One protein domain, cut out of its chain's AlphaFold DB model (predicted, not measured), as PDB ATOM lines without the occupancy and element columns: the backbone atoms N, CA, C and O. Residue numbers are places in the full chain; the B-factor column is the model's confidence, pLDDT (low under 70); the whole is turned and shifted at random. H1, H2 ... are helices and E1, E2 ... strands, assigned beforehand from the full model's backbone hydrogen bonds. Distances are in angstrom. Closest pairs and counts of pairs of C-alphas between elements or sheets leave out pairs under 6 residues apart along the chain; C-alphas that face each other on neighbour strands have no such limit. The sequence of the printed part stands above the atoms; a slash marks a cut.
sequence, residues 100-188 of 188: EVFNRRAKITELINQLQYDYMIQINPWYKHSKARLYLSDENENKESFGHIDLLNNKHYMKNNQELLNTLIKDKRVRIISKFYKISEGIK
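Overview. This is residues 100 to 188 of the 188 residues of an uncharacterized protein of Geotoga petraea (UniProt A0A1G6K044). A strongly twisted four-stranded sheet forms a wall with three helices over one of its faces and no named helix on the other. H1 lies over the E1 edge, H3 over the inner strands E2 and E3, and the short H2 over E3 and the E4 edge. The printed part has 89 residues, with three named helices and four strands in the order H1 E1 E2 E3 E4 H2 H3; the antiparallel sheet runs E1 E2 E3 E4, and the class is mixed, helices and strands. The whole is compact, with a radius of gyration of the C-alphas of 12.9 A, and elongated in outline, spanning 39 by 25 by 24 A.

Arrangement. H1, residues 100 to 119, is followed by E1, 122 to 128, E2, 131 to 137, E3, 145 to 150, and E4, 156 to 158, a meander in which each strand is the antiparallel neighbour of the one before. In the hairpin E1 and E2, N 124 and O 135 are within hydrogen-bond range at 2.8 A; in E2 and E3, N 134 and O 149 at 2.9 A; in E3 and E4, N 148 and O 157 at 2.8 A. H1 is on the sheet and over E1; on the local plane, fitted to just 6 C-alphas, their lines stand at 29 degrees, only just along the strands. H2, residues 162 to 170, and H3, residues 172 to 184, are on the same face as H1. H2 is over E3 and only just over E4, where 3 of its C-alphas fall; its closest C-alphas to E4 are Leu 165 and Met 158, 6.7 A apart. H3 is over E2 and E3 at a height over the sheet of 10.1 A. H3 touches H1 at a shallow tilt of 31 degrees, opposite ways, with the closest C-alphas, those of Ile 108 and Ile 177, 6.0 A apart. H2 and H3 are close but not clearly touching, while H1 and H2 are only just apart at 8.3 A. Every O i to N i+4 pair is within hydrogen-bond range in H1 and H2, against 5 of 9 in H3.

Along the chain. H1 begins at C-alpha 100 (143.569, 170.921, 157.759) and is 28.6 A long. E1 is 19.7 A, E2 18.9 A and E3 13.4 A long; E4 has three residues. H2 is 12.5 A long, and H3, 20.3 A long, ends at C-alpha 184 (135.749, 163.814, 168.427).

Size, cuts and confidence. The C-alphas farthest apart, those of Asn 140 and Lys 188, are 43.8 A apart. The printed part has no cut, and none of its links is long. Its mean pLDDT is 77.5, with residues 100 to 105, 128 to 131, 139 to 145 and 181 to 188 under 70.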
ATOM      1  N   GLU A 100     144.792 170.511 157.079       53.72
ATOM      2  CA  GLU A 100     143.569 170.921 157.759       53.72
ATOM      3  C   GLU A 100     143.751 170.967 159.283       53.72
ATOM      4  O   GLU A 100     143.365 171.952 159.915       53.72
ATOM      5  N   VAL A 101     144.396 169.957 159.874       55.56
ATOM      6  CA  VAL A 101     144.740 169.937 161.306       55.56
ATOM      7  C   VAL A 101     145.628 171.127 161.675       55.56
ATOM      8  O   VAL A 101     145.347 171.815 162.660       55.56
ATOM      9  N   PHE A 102     146.645 171.431 160.866       56.47
ATOM     10  CA  PHE A 102     147.530 172.572 161.092       56.47
ATOM     11  C   PHE A 102     146.772 173.903 161.058       56.47
ATOM     12  O   PHE A 102     146.873 174.702 161.989       56.47
ATOM     13  N   ASN A 103     145.941 174.116 160.037       63.97
ATOM     14  CA  ASN A 103     145.125 175.324 159.923       63.97
ATOM     15  C   ASN A 103     144.164 175.480 161.111       63.97
ATOM     16  O   ASN A 103     143.970 176.586 161.619       63.97
ATOM     17  N   ARG A 104     143.576 174.373 161.587       64.44
ATOM     18  CA  ARG A 104     142.732 174.366 162.791       64.44
ATOM     19  C   ARG A 104     143.537 174.771 164.028       64.44
ATOM     20  O   ARG A 104     143.068 175.616 164.786       64.44
ATOM     21  N   ARG A 105     144.746 174.228 164.215       67.06
ATOM     22  CA  ARG A 105     145.641 174.580 165.332       67.06
ATOM     23  C   ARG A 105     146.040 176.050 165.301       67.06
ATOM     24  O   ARG A 105     145.869 176.725 166.308       67.06
ATOM     25  N   ALA A 106     146.491 176.554 164.154       71.94
ATOM     26  CA  ALA A 106     146.859 177.960 163.988       71.94
ATOM     27  C   ALA A 106     145.701 178.888 164.383       71.94
ATOM     28  O   ALA A 106     145.885 179.822 165.160       71.94
ATOM     29  N   LYS A 107     144.483 178.561 163.938       76.81
ATOM     30  CA  LYS A 107     143.275 179.310 164.287       76.81
ATOM     31  C   LYS A 107     142.912 179.220 165.772       76.81
ATOM     32  O   LYS A 107     142.467 180.209 166.345       76.81
ATOM     33  N   ILE A 108     143.077 178.060 166.411       80.81
ATOM     34  CA  ILE A 108     142.873 177.923 167.863       80.81
ATOM     35  C   ILE A 108     143.880 178.795 168.616       80.81
ATOM     36  O   ILE A 108     143.471 179.546 169.496       80.81
ATOM     37  N   THR A 109     145.162 178.732 168.250       85.19
ATOM     38  CA  THR A 109     146.223 179.544 168.859       85.19
ATOM     39  C   THR A 109     145.935 181.035 168.716       85.19
ATOM     40  O   THR A 109     146.013 181.765 169.696       85.19
ATOM     41  N   GLU A 110     145.525 181.488 167.530       87.44
ATOM     42  CA  GLU A 110     145.143 182.883 167.295       87.44
ATOM     43  C   GLU A 110     143.993 183.323 168.218       87.44
ATOM     44  O   GLU A 110     144.084 184.353 168.884       87.44
ATOM     45  N   LEU A 111     142.930 182.516 168.311       90.56
ATOM     46  CA  LEU A 111     141.783 182.811 169.171       90.56
ATOM     47  C   LEU A 111     142.155 182.816 170.659       90.56
ATOM     48  O   LEU A 111     141.622 183.632 171.409       90.56
ATOM     49  N   ILE A 112     143.052 181.922 171.083       92.38
ATOM     50  CA  ILE A 112     143.576 181.895 172.452       92.38
ATOM     51  C   ILE A 112     144.363 183.175 172.733       92.38
ATOM     52  O   ILE A 112     144.079 183.829 173.728       92.38
ATOM     53  N   ASN A 113     145.275 183.578 171.846       92.25
ATOM     54  CA  ASN A 113     146.074 184.792 172.028       92.25
ATOM     55  C   ASN A 113     145.193 186.050 172.115       92.25
ATOM     56  O   ASN A 113     145.428 186.915 172.953       92.25
ATOM     57  N   GLN A 114     144.140 186.133 171.296       93.56
ATOM     58  CA  GLN A 114     143.163 187.226 171.376       93.56
ATOM     59  C   GLN A 114     142.407 187.239 172.713       93.56
ATOM     60  O   GLN A 114     142.170 188.303 173.273       93.56
ATOM     61  N   LEU A 115     142.012 186.068 173.226       94.44
ATOM     62  CA  LEU A 115     141.364 185.964 174.537       94.44
ATOM     63  C   LEU A 115     142.319 186.369 175.665       94.44
ATOM     64  O   LEU A 115     141.909 187.071 176.579       94.44
ATOM     65  N   GLN A 116     143.580 185.942 175.604       93.00
ATOM     66  CA  GLN A 116     144.577 186.310 176.608       93.00
ATOM     67  C   GLN A 116     144.757 187.830 176.670       93.00
ATOM     68  O   GLN A 116     144.666 188.407 177.748       93.00
ATOM     69  N   TYR A 117     144.909 188.471 175.508       92.69
ATOM     70  CA  TYR A 117     145.076 189.919 175.404       92.69
ATOM     71  C   TYR A 117     143.857 190.704 175.910       92.69
ATOM     72  O   TYR A 117     144.006 191.638 176.689       92.69
ATOM     73  N   ASP A 118     142.642 190.326 175.500       93.00
ATOM     74  CA  ASP A 118     141.432 191.082 175.860       93.00
ATOM     75  C   ASP A 118     141.081 190.987 177.350       93.00
ATOM     76  O   ASP A 118     140.515 191.921 177.918       93.00
ATOM     77  N   TYR A 119     141.360 189.837 177.965       90.81
ATOM     78  CA  TYR A 119     140.986 189.553 179.347       90.81
ATOM     79  C   TYR A 119     142.158 189.671 180.328       90.81
ATOM     80  O   TYR A 119     141.927 189.512 181.525       90.81
ATOM     81  N   MET A 120     143.372 189.967 179.843       90.38
ATOM     82  CA  MET A 120     144.605 190.081 180.639       90.38
ATOM     83  C   MET A 120     144.822 188.853 181.533       90.38
ATOM     84  O   MET A 120     144.988 188.947 182.750       90.38
ATOM     85  N   ILE A 121     144.708 187.670 180.926       88.75
ATOM     86  CA  ILE A 121     144.897 186.381 181.595       88.75
ATOM     87  C   ILE A 121     145.726 185.449 180.731       88.75
ATOM     88  O   ILE A 121     145.648 185.472 179.503       88.75
ATOM     89  N   GLN A 122     146.430 184.521 181.366       90.00
ATOM     90  CA  GLN A 122     147.033 183.415 180.645       90.00
ATOM     91  C   GLN A 122     146.018 182.296 180.425       90.00
ATOM     92  O   GLN A 122     145.278 181.893 181.325       90.00
ATOM     93  N   ILE A 123     146.002 181.772 179.199       90.50
ATOM     94  CA  ILE A 123     145.123 180.678 178.785       90.50
ATOM     95  C   ILE A 123     145.967 179.572 178.167       90.50
ATOM     96  O   ILE A 123     146.450 179.703 177.046       90.50
ATOM     97  N   ASN A 124     146.105 178.463 178.880       87.56
ATOM     98  CA  ASN A 124     146.910 177.324 178.472       87.56
ATOM     99  C   ASN A 124     146.005 176.189 177.965       87.56
ATOM    100  O   ASN A 124     145.230 175.621 178.746       87.56
ATOM    101  N   PRO A 125     146.054 175.836 176.668       83.50
ATOM    102  CA  PRO A 125     145.271 174.727 176.148       83.50
ATOM    103  C   PRO A 125     145.829 173.396 176.656       83.50
ATOM    104  O   PRO A 125     147.032 173.144 176.628       83.50
ATOM    105  N   TRP A 126     144.937 172.502 177.064       82.94
ATOM    106  CA  TRP A 126     145.266 171.128 177.416       82.94
ATOM    107  C   TRP A 126     144.282 170.175 176.764       82.94
ATOM    108  O   TRP A 126     143.067 170.384 176.794       82.94
ATOM    109  N   TYR A 127     144.804 169.096 176.203       70.19
ATOM    110  CA  TYR A 127     144.002 168.058 175.585       70.19
ATOM    111  C   TYR A 127     144.581 166.688 175.931       70.19
ATOM    112  O   TYR A 127     145.792 166.480 175.895       70.19
ATOM    113  N   LYS A 128     143.703 165.748 176.288       63.66
ATOM    114  CA  LYS A 128     144.040 164.337 176.519       63.66
ATOM    115  C   LYS A 128     142.775 163.497 176.376       63.66
ATOM    116  O   LYS A 128     141.770 163.864 176.970       63.66
ATOM    117  N   HIS A 129     142.829 162.398 175.616       56.12
ATOM    118  CA  HIS A 129     141.753 161.412 175.369       56.12
ATOM    119  C   HIS A 129     140.315 161.904 175.665       56.12
ATOM    120  O   HIS A 129     139.828 161.793 176.794       56.12
ATOM    121  N   SER A 130     139.629 162.451 174.658       56.44
ATOM    122  CA  SER A 130     138.231 162.925 174.766       56.44
ATOM    123  C   SER A 130     137.985 164.015 175.823       56.44
ATOM    124  O   SER A 130     136.846 164.263 176.214       56.44
ATOM    125  N   LYS A 131     139.041 164.682 176.302       66.94
ATOM    126  CA  LYS A 131     138.964 165.864 177.162       66.94
ATOM    127  C   LYS A 131     139.780 166.987 176.540       66.94
ATOM    128  O   LYS A 131     140.925 166.784 176.136       66.94
ATOM    129  N   ALA A 132     139.194 168.175 176.508       79.62
ATOM    130  CA  ALA A 132     139.848 169.393 176.060       79.62
ATOM    131  C   ALA A 132     139.480 170.527 177.017       79.62
ATOM    132  O   ALA A 132     138.306 170.713 177.341       79.62
ATOM    133  N   ARG A 133     140.484 171.246 177.516       88.69
ATOM    134  CA  ARG A 133     140.328 172.305 178.513       88.69
ATOM    135  C   ARG A 133     141.174 173.513 178.153       88.69
ATOM    136  O   ARG A 133     142.274 173.368 177.629       88.69
ATOM    137  N   LEU A 134     140.673 174.688 178.499       91.62
ATOM    138  CA  LEU A 134     141.465 175.908 178.589       91.62
ATOM    139  C   LEU A 134     141.751 176.157 180.066       91.62
ATOM    140  O   LEU A 134     140.825 176.463 180.814       91.62
ATOM    141  N   TYR A 135     142.994 175.966 180.494       91.88
ATOM    142  CA  TYR A 135     143.431 176.318 181.841       91.88
ATOM    143  C   TYR A 135     143.694 177.817 181.914       91.88
ATOM    144  O   TYR A 135     144.347 178.371 181.039       91.88
ATOM    145  N   LEU A 136     143.166 178.455 182.949       91.19
ATOM    146  CA  LEU A 136     143.310 179.878 183.222       91.19
ATOM    147  C   LEU A 136     144.363 180.046 184.320       91.19
ATOM    148  O   LEU A 136     144.295 179.345 185.338       91.19
ATOM    149  N   SER A 137     145.328 180.933 184.110       87.69
ATOM    150  CA  SER A 137     146.357 181.296 185.090       87.69
ATOM    151  C   SER A 137     146.555 182.807 185.129       87.69
ATOM    152  O   SER A 137     146.162 183.523 184.203       87.69
ATOM    153  N   ASP A 138     147.115 183.293 186.236       79.81
ATOM    154  CA  ASP A 138     147.487 184.700 186.369       79.81
ATOM    155  C   ASP A 138     148.671 184.972 185.434       79.81
ATOM    156  O   ASP A 138     149.534 184.107 185.263       79.81
ATOM    157  N   GLU A 139     148.723 186.156 184.827       67.50
ATOM    158  CA  GLU A 139     149.861 186.556 183.994       67.50
ATOM    159  C   GLU A 139     151.186 186.522 184.764       67.50
ATOM    160  O   GLU A 139     152.238 186.296 184.165       67.50
ATOM    161  N   ASN A 140     151.128 186.673 186.092       60.47
ATOM    162  CA  ASN A 140     152.297 186.749 186.963       60.47
ATOM    163  C   ASN A 140     152.703 185.410 187.607       60.47
ATOM    164  O   ASN A 140     153.796 185.314 188.171       60.47
ATOM    165  N   GLU A 141     151.878 184.358 187.519       55.03
ATOM    166  CA  GLU A 141     152.141 183.071 188.175       55.03
ATOM    167  C   GLU A 141     152.180 181.906 187.176       55.03
ATOM    168  O   GLU A 141     151.177 181.275 186.850       55.03
ATOM    169  N   ASN A 142     153.390 181.526 186.761       51.47
ATOM    170  CA  ASN A 142     153.645 180.407 185.841       51.47
ATOM    171  C   ASN A 142     153.361 179.001 186.424       51.47
ATOM    172  O   ASN A 142     153.879 178.018 185.887       51.47
ATOM    173  N   LYS A 143     152.647 178.855 187.555       52.69
ATOM    174  CA  LYS A 143     152.621 177.567 188.283       52.69
ATOM    175  C   LYS A 143     151.287 177.080 188.844       52.69
ATOM    176  O   LYS A 143     151.160 175.865 188.978       52.69
ATOM    177  N   GLU A 144     150.282 177.920 189.086       56.44
ATOM    178  CA  GLU A 144     148.963 177.428 189.513       56.44
ATOM    179  C   GLU A 144     147.847 177.934 188.600       56.44
ATOM    180  O   GLU A 144     147.546 179.121 188.518       56.44
ATOM    181  N   SER A 145     147.194 177.002 187.900       68.25
ATOM    182  CA  SER A 145     145.967 177.322 187.184       68.25
ATOM    183  C   SER A 145     144.839 177.506 188.198       68.25
ATOM    184  O   SER A 145     144.387 176.540 188.816       68.25
ATOM    185  N   PHE A 146     144.366 178.740 188.375       85.88
ATOM    186  CA  PHE A 146     143.267 179.027 189.297       85.88
ATOM    187  C   PHE A 146     141.904 178.609 188.723       85.88
ATOM    188  O   PHE A 146     140.909 178.650 189.441       85.88
ATOM    189  N   GLY A 147     141.808 178.217 187.449       90.56
ATOM    190  CA  GLY A 147     140.539 177.849 186.827       90.56
ATOM    191  C   GLY A 147     140.678 177.121 185.498       90.56
ATOM    192  O   GLY A 147     141.748 177.062 184.910       90.56
ATOM    193  N   HIS A 148     139.589 176.542 185.006       92.25
ATOM    194  CA  HIS A 148     139.544 175.945 183.680       92.25
ATOM    195  C   HIS A 148     138.161 176.021 183.040       92.25
ATOM    196  O   HIS A 148     137.123 176.003 183.709       92.25
ATOM    197  N   ILE A 149     138.167 176.006 181.710       92.69
ATOM    198  CA  ILE A 149     136.983 175.890 180.872       92.69
ATOM    199  C   ILE A 149     137.047 174.546 180.137       92.69
ATOM    200  O   ILE A 149     137.901 174.371 179.270       92.69
ATOM    201  N   ASP A 150     136.170 173.590 180.462       89.69
ATOM    202  CA  ASP A 150     136.021 172.354 179.678       89.69
ATOM    203  C   ASP A 150     135.286 172.643 178.364       89.69
ATOM    204  O   ASP A 150     134.165 173.146 178.348       89.69
ATOM    205  N   LEU A 151     135.941 172.336 177.251       86.31
ATOM    206  CA  LEU A 151     135.474 172.647 175.903       86.31
ATOM    207  C   LEU A 151     134.420 171.650 175.389       86.31
ATOM    208  O   LEU A 151     133.798 171.887 174.350       86.31
ATOM    209  N   LEU A 152     134.211 170.532 176.095       80.56
ATOM    210  CA  LEU A 152     133.332 169.439 175.673       80.56
ATOM    211  C   LEU A 152     132.131 169.268 176.605       80.56
ATOM    212  O   LEU A 152     130.997 169.211 176.134       80.56
ATOM    213  N   ASN A 153     132.370 169.219 177.916       71.31
ATOM    214  CA  ASN A 153     131.386 168.743 178.895       71.31
ATOM    215  C   ASN A 153     130.703 169.851 179.708       71.31
ATOM    216  O   ASN A 153     130.039 169.548 180.697       71.31
ATOM    217  N   ASN A 154     130.889 171.125 179.341       73.88
ATOM    218  CA  ASN A 154     130.391 172.302 180.072       73.88
ATOM    219  C   ASN A 154     130.743 172.318 181.581       73.88
ATOM    220  O   ASN A 154     130.087 172.986 182.382       73.88
ATOM    221  N   LYS A 155     131.764 171.558 181.997       86.25
ATOM    222  CA  LYS A 155     132.254 171.516 183.379       86.25
ATOM    223  C   LYS A 155     133.350 172.560 183.533       86.25
ATOM    224  O   LYS A 155     134.470 172.354 183.086       86.25
ATOM    225  N   HIS A 156     133.034 173.686 184.153       91.19
ATOM    226  CA  HIS A 156     133.971 174.797 184.303       91.19
ATOM    227  C   HIS A 156     134.180 175.110 185.782       91.19
ATOM    228  O   HIS A 156     133.281 174.898 186.594       91.19
ATOM    229  N   TYR A 157     135.360 175.609 186.131       92.06
ATOM    230  CA  TYR A 157     135.702 175.943 187.510       92.06
ATOM    231  C   TYR A 157     136.659 177.127 187.556       92.06
ATOM    232  O   TYR A 157     137.538 177.236 186.707       92.06
ATOM    233  N   MET A 158     136.532 177.970 188.575       89.88
ATOM    234  CA  MET A 158     137.499 179.018 188.876       89.88
ATOM    235  C   MET A 158     137.534 179.239 190.391       89.88
ATOM    236  O   MET A 158     136.488 179.289 191.031       89.88
ATOM    237  N   LYS A 159     138.734 179.318 190.969       84.56
ATOM    238  CA  LYS A 159     138.970 179.452 192.414       84.56
ATOM    239  C   LYS A 159     138.526 180.828 192.912       84.56
ATOM    240  O   LYS A 159     137.859 180.910 193.933       84.56
ATOM    241  N   ASN A 160     138.853 181.874 192.150       79.62
ATOM    242  CA  ASN A 160     138.505 183.271 192.411       79.62
ATOM    243  C   ASN A 160     137.941 183.904 191.128       79.62
ATOM    244  O   ASN A 160     138.333 183.502 190.041       79.62
ATOM    245  N   ASN A 161     137.075 184.918 191.236       84.19
ATOM    246  CA  ASN A 161     136.542 185.687 190.095       84.19
ATOM    247  C   ASN A 161     135.622 184.885 189.135       84.19
ATOM    248  O   ASN A 161     135.858 184.742 187.934       84.19
ATOM    249  N   GLN A 162     134.506 184.394 189.685       88.50
ATOM    250  CA  GLN A 162     133.458 183.672 188.948       88.50
ATOM    251  C   GLN A 162     132.811 184.508 187.823       88.50
ATOM    252  O   GLN A 162     132.291 183.952 186.853       88.50
ATOM    253  N   GLU A 163     132.831 185.838 187.934       90.88
ATOM    254  CA  GLU A 163     132.300 186.748 186.916       90.88
ATOM    255  C   GLU A 163     133.110 186.681 185.616       90.88
ATOM    256  O   GLU A 163     132.531 186.522 184.537       90.88
ATOM    257  N   LEU A 164     134.444 186.690 185.716       90.88
ATOM    258  CA  LEU A 164     135.328 186.493 184.570       90.88
ATOM    259  C   LEU A 164     135.081 185.134 183.902       90.88
ATOM    260  O   LEU A 164     134.936 185.074 182.680       90.88
ATOM    261  N   LEU A 165     134.947 184.055 184.685       92.31
ATOM    262  CA  LEU A 165     134.630 182.729 184.143       92.31
ATOM    263  C   LEU A 165     133.326 182.750 183.334       92.31
ATOM    264  O   LEU A 165     133.274 182.251 182.208       92.31
ATOM    265  N   ASN A 166     132.274 183.346 183.898       91.75
ATOM    266  CA  ASN A 166     130.969 183.440 183.249       91.75
ATOM    267  C   ASN A 166     131.026 184.259 181.951       91.75
ATOM    268  O   ASN A 166     130.319 183.930 180.994       91.75
ATOM    269  N   THR A 167     131.864 185.295 181.909       93.38
ATOM    270  CA  THR A 167     132.101 186.104 180.708       93.38
ATOM    271  C   THR A 167     132.841 185.299 179.642       93.38
ATOM    272  O   THR A 167     132.350 185.181 178.517       93.38
ATOM    273  N   LEU A 168     133.943 184.635 180.003       93.06
ATOM    274  CA  LEU A 168     134.731 183.806 179.086       93.06
ATOM    275  C   LEU A 168     133.915 182.654 178.485       93.06
ATOM    276  O   LEU A 168     133.960 182.435 177.277       93.06
ATOM    277  N   ILE A 169     133.119 181.937 179.286       92.00
ATOM    278  CA  ILE A 169     132.270 180.831 178.795       92.00
ATOM    279  C   ILE A 169     131.246 181.326 177.758       92.00
ATOM    280  O   ILE A 169     130.869 180.601 176.830       92.00
ATOM    281  N   LYS A 170     130.769 182.566 177.904       92.31
ATOM    282  CA  LYS A 170     129.818 183.178 176.969       92.31
ATOM    283  C   LYS A 170     130.498 183.777 175.736       92.31
ATOM    284  O   LYS A 170     129.801 183.970 174.737       92.31
ATOM    285  N   ASP A 171     131.811 184.009 175.768       94.56
ATOM    286  CA  ASP A 171     132.567 184.567 174.649       94.56
ATOM    287  C   ASP A 171     132.443 183.676 173.399       94.56
ATOM    288  O   ASP A 171     132.606 182.448 173.420       94.56
ATOM    289  N   LYS A 172     132.142 184.313 172.262       92.50
ATOM    290  CA  LYS A 172     131.966 183.637 170.972       92.50
ATOM    291  C   LYS A 172     133.209 182.838 170.563       92.50
ATOM    292  O   LYS A 172     133.067 181.799 169.921       92.50
ATOM    293  N   ARG A 173     134.409 183.288 170.937       92.69
ATOM    294  CA  ARG A 173     135.682 182.648 170.586       92.69
ATOM    295  C   ARG A 173     135.867 181.345 171.341       92.69
ATOM    296  O   ARG A 173     136.197 180.349 170.712       92.69
ATOM    297  N   VAL A 174     135.531 181.297 172.631       89.19
ATOM    298  CA  VAL A 174     135.537 180.049 173.417       89.19
ATOM    299  C   VAL A 174     134.575 179.023 172.811       89.19
ATOM    300  O   VAL A 174     134.916 177.844 172.680       89.19
ATOM    301  N   ARG A 175     133.405 179.463 172.329       84.50
ATOM    302  CA  ARG A 175     132.467 178.590 171.597       84.50
ATOM    303  C   ARG A 175     133.040 178.092 170.270       84.50
ATOM    304  O   ARG A 175     132.836 176.930 169.926       84.50
ATOM    305  N   ILE A 176     133.736 178.946 169.520       81.31
ATOM    306  CA  ILE A 176     134.408 178.569 168.267       81.31
ATOM    307  C   ILE A 176     135.522 177.553 168.544       81.31
ATOM    308  O   ILE A 176     135.553 176.517 167.888       81.31
ATOM    309  N   ILE A 177     136.369 177.800 169.547       81.06
ATOM    310  CA  ILE A 177     137.418 176.874 169.996       81.06
ATOM    311  C   ILE A 177     136.793 175.517 170.341       81.06
ATOM    312  O   ILE A 177     137.205 174.494 169.806       81.06
ATOM    313  N   SER A 178     135.728 175.513 171.147       78.25
ATOM    314  CA  SER A 178     135.022 174.291 171.553       78.25
ATOM    315  C   SER A 178     134.544 173.451 170.363       78.25
ATOM    316  O   SER A 178     134.616 172.224 170.401       78.25
ATOM    317  N   LYS A 179     134.101 174.086 169.267       72.06
ATOM    318  CA  LYS A 179     133.669 173.371 168.053       72.06
ATOM    319  C   LYS A 179     134.794 172.578 167.391       72.06
ATOM    320  O   LYS A 179     134.498 171.536 166.823       72.06
ATOM    321  N   PHE A 180     136.052 173.014 167.484       70.44
ATOM    322  CA  PHE A 180     137.179 172.253 166.932       70.44
ATOM    323  C   PHE A 180     137.451 170.960 167.705       70.44
ATOM    324  O   PHE A 180     137.889 169.980 167.109       70.44
ATOM    325  N   TYR A 181     137.147 170.939 169.004       67.50
ATOM    326  CA  TYR A 181     137.326 169.759 169.851       67.50
ATOM    327  C   TYR A 181     136.099 168.841 169.856       67.50
ATOM    328  O   TYR A 181     136.250 167.636 170.011       67.50
ATOM    329  N   LYS A 182     134.892 169.371 169.605       54.88
ATOM    330  CA  LYS A 182     133.663 168.565 169.443       54.88
ATOM    331  C   LYS A 182     133.670 167.646 168.216       54.88
ATOM    332  O   LYS A 182     132.791 166.803 168.089       54.88
ATOM    333  N   ILE A 183     134.671 167.758 167.343       46.66
ATOM    334  CA  ILE A 183     134.864 166.869 166.186       46.66
ATOM    335  C   ILE A 183     135.309 165.449 166.621       46.66
ATOM    336  O   ILE A 183     135.462 164.568 165.781       46.66
ATOM    337  N   SER A 184     135.453 165.165 167.923       40.69
ATOM    338  CA  SER A 184     135.749 163.814 168.427       40.69
ATOM    339  C   SER A 184     134.534 162.905 168.667       40.69
ATOM    340  O   SER A 184     134.719 161.821 169.212       40.69
ATOM    341  N   GLU A 185     133.312 163.271 168.266       32.28
ATOM    342  CA  GLU A 185     132.157 162.362 168.358       32.28
ATOM    343  C   GLU A 185     131.469 162.145 167.008       32.28
ATOM    344  O   GLU A 185     130.515 162.818 166.626       32.28
ATOM    345  N   GLY A 186     131.973 161.136 166.300       25.80
ATOM    346  CA  GLY A 186     131.318 160.462 165.184       25.80
ATOM    347  C   GLY A 186     131.313 158.942 165.371       25.80
ATOM    348  O   GLY A 186     131.531 158.210 164.407       25.80
ATOM    349  N   ILE A 187     131.117 158.460 166.603       25.20
ATOM    350  CA  ILE A 187     130.777 157.059 166.902       25.20
ATOM    351  C   ILE A 187     129.599 157.074 167.885       25.20
ATOM    352  O   ILE A 187     129.784 157.139 169.097       25.20
ATOM    353  N   LYS A 188     128.385 157.068 167.335       25.02
ATOM    354  CA  LYS A 188     127.341 156.181 167.851       25.02
ATOM    355  C   LYS A 188     127.461 154.865 167.099       25.02
ATOM    356  O   LYS A 188     127.838 154.932 165.903       25.02
TER     357      LYS A 188